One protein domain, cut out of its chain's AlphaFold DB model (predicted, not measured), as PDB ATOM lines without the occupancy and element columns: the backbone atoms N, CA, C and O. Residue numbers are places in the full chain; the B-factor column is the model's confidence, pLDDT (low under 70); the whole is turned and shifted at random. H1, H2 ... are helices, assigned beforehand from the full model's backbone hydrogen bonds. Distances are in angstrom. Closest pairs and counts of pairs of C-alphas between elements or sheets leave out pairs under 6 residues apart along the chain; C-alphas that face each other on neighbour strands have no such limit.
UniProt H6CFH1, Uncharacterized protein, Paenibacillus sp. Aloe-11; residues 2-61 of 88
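What this domain is: This is residues 2 to 61 of the 88 residues of an uncharacterized protein of Paenibacillus sp. Aloe-11 (UniProt H6CFH1). Look for two long helices, H1 and H3, that cross as an X near their middles, with a short helix, H2, packed on the later part of H1, so that the centres of the three make a triangle. After H3 the unnamed tail, residues 52 to 61, folds back and ends on the side away from H1. You will read 60 printed residues with three named helices, in the order H1, H2, H3, and no named strand; the class is all helix, and 36 of the printed residues are in the helices. The whole is compact, with a radius of gyration of the C-alphas of 10.6 A, and the C-alphas span 29 by 22 by 19 A, a rounded outline.

Where its parts are: Begin at Ala 2 and pass four residues to reach H1, residues 6 to 21. Find C-alpha 6 at (-14.200, -26.223, 195.873); from there H1, the longest helix with 16 residues, runs 22.8 A to C-alpha 21 at (-23.423, -7.460, 186.770). Residues 22 to 26 then make a tight link to H2, residues 27 to 32, which measures 8.3 A from first to last C-alpha. Residues 33 to 37 make a second tight link, to H3, residues 38 to 51. Follow H3 for 20.3 A to its last C-alpha, 51, at (-15.630, -10.737, 196.453).

How they stand to each other: Start with H1, which touches both other helices. Compare it first with H2: they touch, with residues 16 to 20 of H1 alone, and the closest C-alphas are those of Cys 16 and Ile 30, 6.1 A apart. H1 and H2 run opposite ways at a steep tilt of 54 degrees. Next look at Ala 13 and Val 44, whose C-alphas, 5.2 A apart, are the closest of H1 and H3. These two helices touch, and they run the same way at a steep tilt of 61 degrees. H2 and H3 are close but not clearly touching; their closest C-alphas, those of Ile 31 and Arg 41, are 7.3 A apart. They run opposite ways at a shallow tilt of 26 degrees. In the backbones of H1, H2 and H3 you will find every O i to N i+4 pair within hydrogen-bond range.

The domain as a whole: The two C-alphas farthest apart are those of Ala 2 and Asp 54, 31.6 A, while Ala 2 and Glu 61, the first and last printed residues, have C-alphas 24.4 A apart. The printed part has no cut, and neither link between helices is long. Read the B-factor column for the model's confidence: the mean pLDDT of the printed part is 87.3, and it is under 70 at residue 2 and at residues 57 to 61.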
ATOM      1  N   ALA A   2     -24.006 -35.376 193.607       67.50
ATOM      2  CA  ALA A   2     -22.546 -35.340 193.551       67.50
ATOM      3  C   ALA A   2     -22.034 -34.133 194.350       67.50
ATOM      4  O   ALA A   2     -22.585 -33.037 194.246       67.50
ATOM      5  N   THR A   3     -21.010 -34.335 195.173       78.25
ATOM      6  CA  THR A   3     -20.376 -33.254 195.928       78.25
ATOM      7  C   THR A   3     -19.554 -32.401 194.971       78.25
ATOM      8  O   THR A   3     -18.569 -32.895 194.418       78.25
ATOM      9  N   LEU A   4     -19.953 -31.143 194.765       82.69
ATOM     10  CA  LEU A   4     -19.158 -30.205 193.979       82.69
ATOM     11  C   LEU A   4     -17.815 -29.956 194.671       82.69
ATOM     12  O   LEU A   4     -17.746 -29.815 195.894       82.69
ATOM     13  N   THR A   5     -16.740 -29.904 193.888       91.56
ATOM     14  CA  THR A   5     -15.415 -29.546 194.402       91.56
ATOM     15  C   THR A   5     -15.346 -28.052 194.710       91.56
ATOM     16  O   THR A   5     -16.101 -27.250 194.157       91.56
ATOM     17  N   GLU A   6     -14.398 -27.642 195.553       90.12
ATOM     18  CA  GLU A   6     -14.200 -26.223 195.873       90.12
ATOM     19  C   GLU A   6     -13.981 -25.369 194.611       90.12
ATOM     20  O   GLU A   6     -14.538 -24.279 194.481       90.12
ATOM     21  N   THR A   7     -13.232 -25.888 193.634       93.56
ATOM     22  CA  THR A   7     -13.014 -25.214 192.348       93.56
ATOM     23  C   THR A   7     -14.326 -25.007 191.589       93.56
ATOM     24  O   THR A   7     -14.537 -23.934 191.026       93.56
ATOM     25  N   GLN A   8     -15.232 -25.989 191.597       93.62
ATOM     26  CA  GLN A   8     -16.541 -25.859 190.947       93.62
ATOM     27  C   GLN A   8     -17.419 -24.814 191.640       93.62
ATOM     28  O   GLN A   8     -18.043 -23.999 190.963       93.62
ATOM     29  N   LEU A   9     -17.416 -24.775 192.975       93.88
ATOM     30  CA  LEU A   9     -18.145 -23.757 193.738       93.88
ATOM     31  C   LEU A   9     -17.592 -22.352 193.481       93.88
ATOM     32  O   LEU A   9     -18.361 -21.407 193.318       93.88
ATOM     33  N   ARG A  10     -16.270 -22.219 193.338       94.25
ATOM     34  CA  ARG A  10     -15.621 -20.952 192.976       94.25
ATOM     35  C   ARG A  10     -16.013 -20.476 191.578       94.25
ATOM     36  O   ARG A  10     -16.256 -19.287 191.384       94.25
ATOM     37  N   ILE A  11     -16.079 -21.391 190.608       95.31
ATOM     38  CA  ILE A  11     -16.559 -21.085 189.250       95.31
ATOM     39  C   ILE A  11     -18.028 -20.650 189.302       95.31
ATOM     40  O   ILE A  11     -18.383 -19.636 188.704       95.31
ATOM     41  N   CYS A  12     -18.859 -21.363 190.067       94.62
ATOM     42  CA  CYS A  12     -20.271 -21.033 190.246       94.62
ATOM     43  C   CYS A  12     -20.462 -19.633 190.855       94.62
ATOM     44  O   CYS A  12     -21.218 -18.832 190.311       94.62
ATOM     45  N   ALA A  13     -19.716 -19.294 191.909       94.88
ATOM     46  CA  ALA A  13     -19.754 -17.967 192.525       94.88
ATOM     47  C   ALA A  13     -19.414 -16.851 191.526       94.88
ATOM     48  O   ALA A  13     -20.131 -15.856 191.439       94.88
ATOM     49  N   ARG A  14     -18.363 -17.036 190.717       95.69
ATOM     50  CA  ARG A  14     -17.982 -16.067 189.675       95.69
ATOM     51  C   ARG A  14     -19.058 -15.918 188.607       95.69
ATOM     52  O   ARG A  14     -19.378 -14.796 188.239       95.69
ATOM     53  N   ALA A  15     -19.642 -17.026 188.157       95.75
ATOM     54  CA  ALA A  15     -20.740 -16.995 187.198       95.75
ATOM     55  C   ALA A  15     -21.964 -16.244 187.753       95.75
ATOM     56  O   ALA A  15     -22.584 -15.473 187.026       95.75
ATOM     57  N   CYS A  16     -22.281 -16.416 189.041       95.00
ATOM     58  CA  CYS A  16     -23.362 -15.672 189.690       95.00
ATOM     59  C   CYS A  16     -23.097 -14.161 189.693       95.00
ATOM     60  O   CYS A  16     -23.990 -13.394 189.347       95.00
ATOM     61  N   ILE A  17     -21.870 -13.741 190.026       93.50
ATOM     62  CA  ILE A  17     -21.474 -12.324 190.003       93.50
ATOM     63  C   ILE A  17     -21.592 -11.755 188.587       93.50
ATOM     64  O   ILE A  17     -22.191 -10.704 188.403       93.50
ATOM     65  N   THR A  18     -21.089 -12.466 187.574       95.88
ATOM     66  CA  THR A  18     -21.171 -11.997 186.182       95.88
ATOM     67  C   THR A  18     -22.615 -11.802 185.723       95.88
ATOM     68  O   THR A  18     -22.919 -10.783 185.114       95.88
ATOM     69  N   ARG A  19     -23.515 -12.739 186.042       95.56
ATOM     70  CA  ARG A  19     -24.942 -12.621 185.697       95.56
ATOM     71  C   ARG A  19     -25.626 -11.471 186.437       95.56
ATOM     72  O   ARG A  19     -26.477 -10.794 185.867       95.56
ATOM     73  N   TYR A  20     -25.226 -11.225 187.684       94.19
ATOM     74  CA  TYR A  20     -25.700 -10.074 188.449       94.19
ATOM     75  C   TYR A  20     -25.252  -8.756 187.806       94.19
ATOM     76  O   TYR A  20     -26.076  -7.878 187.570       94.19
ATOM     77  N   ASP A  21     -23.973  -8.645 187.439       93.12
ATOM     78  CA  ASP A  21     -23.423  -7.460 186.770       93.12
ATOM     79  C   ASP A  21     -24.054  -7.225 185.382       93.12
ATOM     80  O   ASP A  21     -24.129  -6.093 184.910       93.12
ATOM     81  N   GLN A  22     -24.549  -8.285 184.737       95.75
ATOM     82  CA  GLN A  22     -25.318  -8.215 183.488       95.75
ATOM     83  C   GLN A  22     -26.784  -7.798 183.690       95.75
ATOM     84  O   GLN A  22     -27.502  -7.608 182.708       95.75
ATOM     85  N   GLY A  23     -27.237  -7.628 184.935       92.44
ATOM     86  CA  GLY A  23     -28.599  -7.206 185.256       92.44
ATOM     87  C   GLY A  23     -29.645  -8.307 185.087       92.44
ATOM     88  O   GLY A  23     -30.825  -8.002 184.932       92.44
ATOM     89  N   GLU A  24     -29.248  -9.583 185.118       90.75
ATOM     90  CA  GLU A  24     -30.180 -10.710 184.967       90.75
ATOM     91  C   GLU A  24     -31.107 -10.924 186.175       90.75
ATOM     92  O   GLU A  24     -32.009 -11.761 186.130       90.75
ATOM     93  N   GLY A  25     -30.882 -10.185 187.258       89.31
ATOM     94  CA  GLY A  25     -31.694 -10.217 188.462       89.31
ATOM     95  C   GLY A  25     -30.849 -10.112 189.721       89.31
ATOM     96  O   GLY A  25     -29.649  -9.850 189.696       89.31
ATOM     97  N   ASP A  26     -31.509 -10.331 190.840       90.19
ATOM     98  CA  ASP A  26     -30.944 -10.416 192.172       90.19
ATOM     99  C   ASP A  26     -30.130 -11.707 192.380       90.19
ATOM    100  O   ASP A  26     -30.436 -12.778 191.847       90.19
ATOM    101  N   ILE A  27     -29.065 -11.615 193.187       90.25
ATOM    102  CA  ILE A  27     -28.144 -12.738 193.439       90.25
ATOM    103  C   ILE A  27     -28.879 -13.959 194.004       90.25
ATOM    104  O   ILE A  27     -28.536 -15.086 193.652       90.25
ATOM    105  N   ALA A  28     -29.902 -13.760 194.841       88.62
ATOM    106  CA  ALA A  28     -30.700 -14.850 195.397       88.62
ATOM    107  C   ALA A  28     -31.403 -15.665 194.295       88.62
ATOM    108  O   ALA A  28     -31.292 -16.897 194.273       88.62
ATOM    109  N   THR A  29     -32.035 -14.983 193.336       90.25
ATOM    110  CA  THR A  29     -32.670 -15.596 192.162       90.25
ATOM    111  C   THR A  29     -31.649 -16.312 191.280       90.25
ATOM    112  O   THR A  29     -31.851 -17.471 190.906       90.25
ATOM    113  N   ILE A  30     -30.507 -15.673 191.005       93.56
ATOM    114  CA  ILE A  30     -29.442 -16.258 190.177       93.56
ATOM    115  C   ILE A  30     -28.891 -17.534 190.821       93.56
ATOM    116  O   ILE A  30     -28.796 -18.561 190.151       93.56
ATOM    117  N   ILE A  31     -28.582 -17.521 192.120       92.06
ATOM    118  CA  ILE A  31     -28.126 -18.717 192.850       92.06
ATOM    119  C   ILE A  31     -29.217 -19.794 192.863       92.06
ATOM    120  O   ILE A  31     -28.920 -20.981 192.721       92.06
ATOM    121  N   GLY A  32     -30.483 -19.385 192.994       89.62
ATOM    122  CA  GLY A  32     -31.652 -20.257 192.907       89.62
ATOM    123  C   GLY A  32     -31.754 -21.047 191.604       89.62
ATOM    124  O   GLY A  32     -32.271 -22.162 191.626       89.62
ATOM    125  N   SER A  33     -31.211 -20.520 190.502       90.69
ATOM    126  CA  SER A  33     -31.208 -21.197 189.199       90.69
ATOM    127  C   SER A  33     -30.254 -22.397 189.114       90.69
ATOM    128  O   SER A  33     -30.403 -23.240 188.228       90.69
ATOM    129  N   TYR A  34     -29.292 -22.512 190.035       90.31
ATOM    130  CA  TYR A  34     -28.352 -23.629 190.075       90.31
ATOM    131  C   TYR A  34     -28.867 -24.755 190.978       90.31
ATOM    132  O   TYR A  34     -29.375 -24.528 192.078       90.31
ATOM    133  N   ALA A  35     -28.661 -26.000 190.545       89.56
ATOM    134  CA  ALA A  35     -28.975 -27.197 191.323       89.56
ATOM    135  C   ALA A  35     -27.928 -27.439 192.431       89.56
ATOM    136  O   ALA A  35     -27.117 -28.361 192.346       89.56
ATOM    137  N   LEU A  36     -27.930 -26.577 193.453       88.19
ATOM    138  CA  LEU A  36     -27.034 -26.629 194.612       88.19
ATOM    139  C   LEU A  36     -27.770 -27.135 195.855       88.19
ATOM    140  O   LEU A  36     -28.906 -26.730 196.119       88.19
ATOM    141  N   ASP A  37     -27.100 -27.963 196.658       90.31
ATOM    142  CA  ASP A  37     -27.580 -28.284 198.005       90.31
ATOM    143  C   ASP A  37     -27.422 -27.087 198.966       90.31
ATOM    144  O   ASP A  37     -26.726 -26.116 198.663       90.31
ATOM    145  N   LYS A  38     -28.065 -27.146 200.140       88.94
ATOM    146  CA  LYS A  38     -28.055 -26.044 201.119       88.94
ATOM    147  C   LYS A  38     -26.634 -25.639 201.538       88.94
ATOM    148  O   LYS A  38     -26.321 -24.453 201.561       88.94
ATOM    149  N   LYS A  39     -25.743 -26.609 201.762       90.50
ATOM    150  CA  LYS A  39     -24.352 -26.361 202.170       90.50
ATOM    151  C   LYS A  39     -23.529 -25.757 201.030       90.50
ATOM    152  O   LYS A  39     -22.740 -24.841 201.254       90.50
ATOM    153  N   GLN A  40     -23.713 -26.247 199.805       91.31
ATOM    154  CA  GLN A  40     -23.072 -25.683 198.612       91.31
ATOM    155  C   GLN A  40     -23.543 -24.252 198.347       91.31
ATOM    156  O   GLN A  40     -22.727 -23.379 198.060       91.31
ATOM    157  N   ARG A  41     -24.847 -23.996 198.496       91.19
ATOM    158  CA  ARG A  41     -25.449 -22.669 198.350       91.19
ATOM    159  C   ARG A  41     -24.841 -21.678 199.338       91.19
ATOM    160  O   ARG A  41     -24.377 -20.621 198.921       91.19
ATOM    161  N   GLU A  42     -24.771 -22.042 200.616       91.38
ATOM    162  CA  GLU A  42     -24.133 -21.228 201.660       91.38
ATOM    163  C   GLU A  42     -22.657 -20.936 201.348       91.38
ATOM    164  O   GLU A  42     -22.194 -19.804 201.512       91.38
ATOM    165  N   GLN A  43     -21.910 -21.923 200.841       93.00
ATOM    166  CA  GLN A  43     -20.516 -21.718 200.434       93.00
ATOM    167  C   GLN A  43     -20.386 -20.752 199.253       93.00
ATOM    168  O   GLN A  43     -19.525 -19.871 199.287       93.00
ATOM    169  N   VAL A  44     -21.242 -20.876 198.237       92.94
ATOM    170  CA  VAL A  44     -21.263 -19.964 197.083       92.94
ATOM    171  C   VAL A  44     -21.594 -18.542 197.527       92.94
ATOM    172  O   VAL A  44     -20.878 -17.615 197.154       92.94
ATOM    173  N   ILE A  45     -22.597 -18.366 198.390       91.56
ATOM    174  CA  ILE A  45     -22.955 -17.062 198.967       91.56
ATOM    175  C   ILE A  45     -21.757 -16.443 199.690       91.56
ATOM    176  O   ILE A  45     -21.406 -15.291 199.442       91.56
ATOM    177  N   LYS A  46     -21.081 -17.220 200.542       92.38
ATOM    178  CA  LYS A  46     -19.902 -16.749 201.275       92.38
ATOM    179  C   LYS A  46     -18.777 -16.308 200.334       92.38
ATOM    180  O   LYS A  46     -18.132 -15.294 200.589       92.38
ATOM    181  N   MET A  47     -18.550 -17.042 199.243       93.88
ATOM    182  CA  MET A  47     -17.563 -16.666 198.224       93.88
ATOM    183  C   MET A  47     -17.958 -15.382 197.485       93.88
ATOM    184  O   MET A  47     -17.093 -14.551 197.219       93.88
ATOM    185  N   ILE A  48     -19.245 -15.200 197.179       92.94
ATOM    186  CA  ILE A  48     -19.754 -13.990 196.522       92.94
ATOM    187  C   ILE A  48     -19.561 -12.773 197.426       92.94
ATOM    188  O   ILE A  48     -18.935 -11.806 197.001       92.94
ATOM    189  N   LEU A  49     -19.998 -12.847 198.685       90.50
ATOM    190  CA  LEU A  49     -19.855 -11.753 199.656       90.50
ATOM    191  C   LEU A  49     -18.389 -11.427 199.967       90.50
ATOM    192  O   LEU A  49     -18.053 -10.278 200.234       90.50
ATOM    193  N   SER A  50     -17.494 -12.417 199.885       91.25
ATOM    194  CA  SER A  50     -16.051 -12.185 200.005       91.25
ATOM    195  C   SER A  50     -15.467 -11.395 198.829       91.25
ATOM    196  O   SER A  50     -14.426 -10.764 198.998       91.25
ATOM    197  N   HIS A  51     -16.074 -11.469 197.643       87.75
ATOM    198  CA  HIS A  51     -15.630 -10.737 196.453       87.75
ATOM    199  C   HIS A  51     -16.351  -9.398 196.273       87.75
ATOM    200  O   HIS A  51     -15.758  -8.454 195.757       87.75
ATOM    201  N   ARG A  52     -17.617  -9.329 196.679       84.38
ATOM    202  CA  ARG A  52     -18.514  -8.187 196.521       84.38
ATOM    203  C   ARG A  52     -19.232  -7.939 197.846       84.38
ATOM    204  O   ARG A  52     -20.381  -8.327 198.042       84.38
ATOM    205  N   SER A  53     -18.509  -7.329 198.783       84.06
ATOM    206  CA  SER A  53     -19.027  -6.967 200.109       84.06
ATOM    207  C   SER A  53     -20.050  -5.828 200.066       84.06
ATOM    208  O   SER A  53     -20.684  -5.535 201.073       84.06
ATOM    209  N   ASP A  54     -20.179  -5.166 198.916       83.12
ATOM    210  CA  ASP A  54     -21.200  -4.164 198.611       83.12
ATOM    211  C   ASP A  54     -22.603  -4.766 198.458       83.12
ATOM    212  O   ASP A  54     -23.597  -4.053 198.578       83.12
ATOM    213  N   LEU A  55     -22.698  -6.073 198.205       80.06
ATOM    214  CA  LEU A  55     -23.973  -6.751 198.025       80.06
ATOM    215  C   LEU A  55     -24.612  -7.026 199.386       80.06
ATOM    216  O   LEU A  55     -24.136  -7.860 200.157       80.06
ATOM    217  N   VAL A  56     -25.730  -6.356 199.657       70.56
ATOM    218  CA  VAL A  56     -26.610  -6.710 200.770       70.56
ATOM    219  C   VAL A  56     -27.548  -7.799 200.281       70.56
ATOM    220  O   VAL A  56     -28.397  -7.578 199.419       70.56
ATOM    221  N   LEU A  57     -27.356  -9.004 200.804       66.69
ATOM    222  CA  LEU A  57     -28.158 -10.164 200.451       66.69
ATOM    223  C   LEU A  57     -29.396 -10.212 201.354       66.69
ATOM    224  O   LEU A  57     -29.544 -11.105 202.186       66.69
ATOM    225  N   ASP A  58     -30.255  -9.202 201.217       55.94
ATOM    226  CA  ASP A  58     -31.560  -9.186 201.870       55.94
ATOM    227  C   ASP A  58     -32.411 -10.297 201.240       55.94
ATOM    228  O   ASP A  58     -32.688 -10.270 200.041       55.94
ATOM    229  N   ASN A  59     -32.838 -11.267 202.053       53.19
ATOM    230  CA  ASN A  59     -33.713 -12.400 201.706       53.19
ATOM    231  C   ASN A  59     -33.040 -13.672 201.148       53.19
ATOM    232  O   ASN A  59     -33.446 -14.211 200.120       53.19
ATOM    233  N   ILE A  60     -32.095 -14.253 201.892       55.09
ATOM    234  CA  ILE A  60     -31.890 -15.717 201.854       55.09
ATOM    235  C   ILE A  60     -32.581 -16.340 203.068       55.09
ATOM    236  O   ILE A  60     -31.974 -17.067 203.849       55.09
ATOM    237  N   GLU A  61     -33.857 -16.033 203.265       46.31
ATOM    238  CA  GLU A  61     -34.695 -16.917 204.066       46.31
ATOM    239  C   GLU A  61     -35.308 -17.945 203.120       46.31
ATOM    240  O   GLU A  61     -35.942 -17.610 202.121       46.31
TER     241      GLU A  61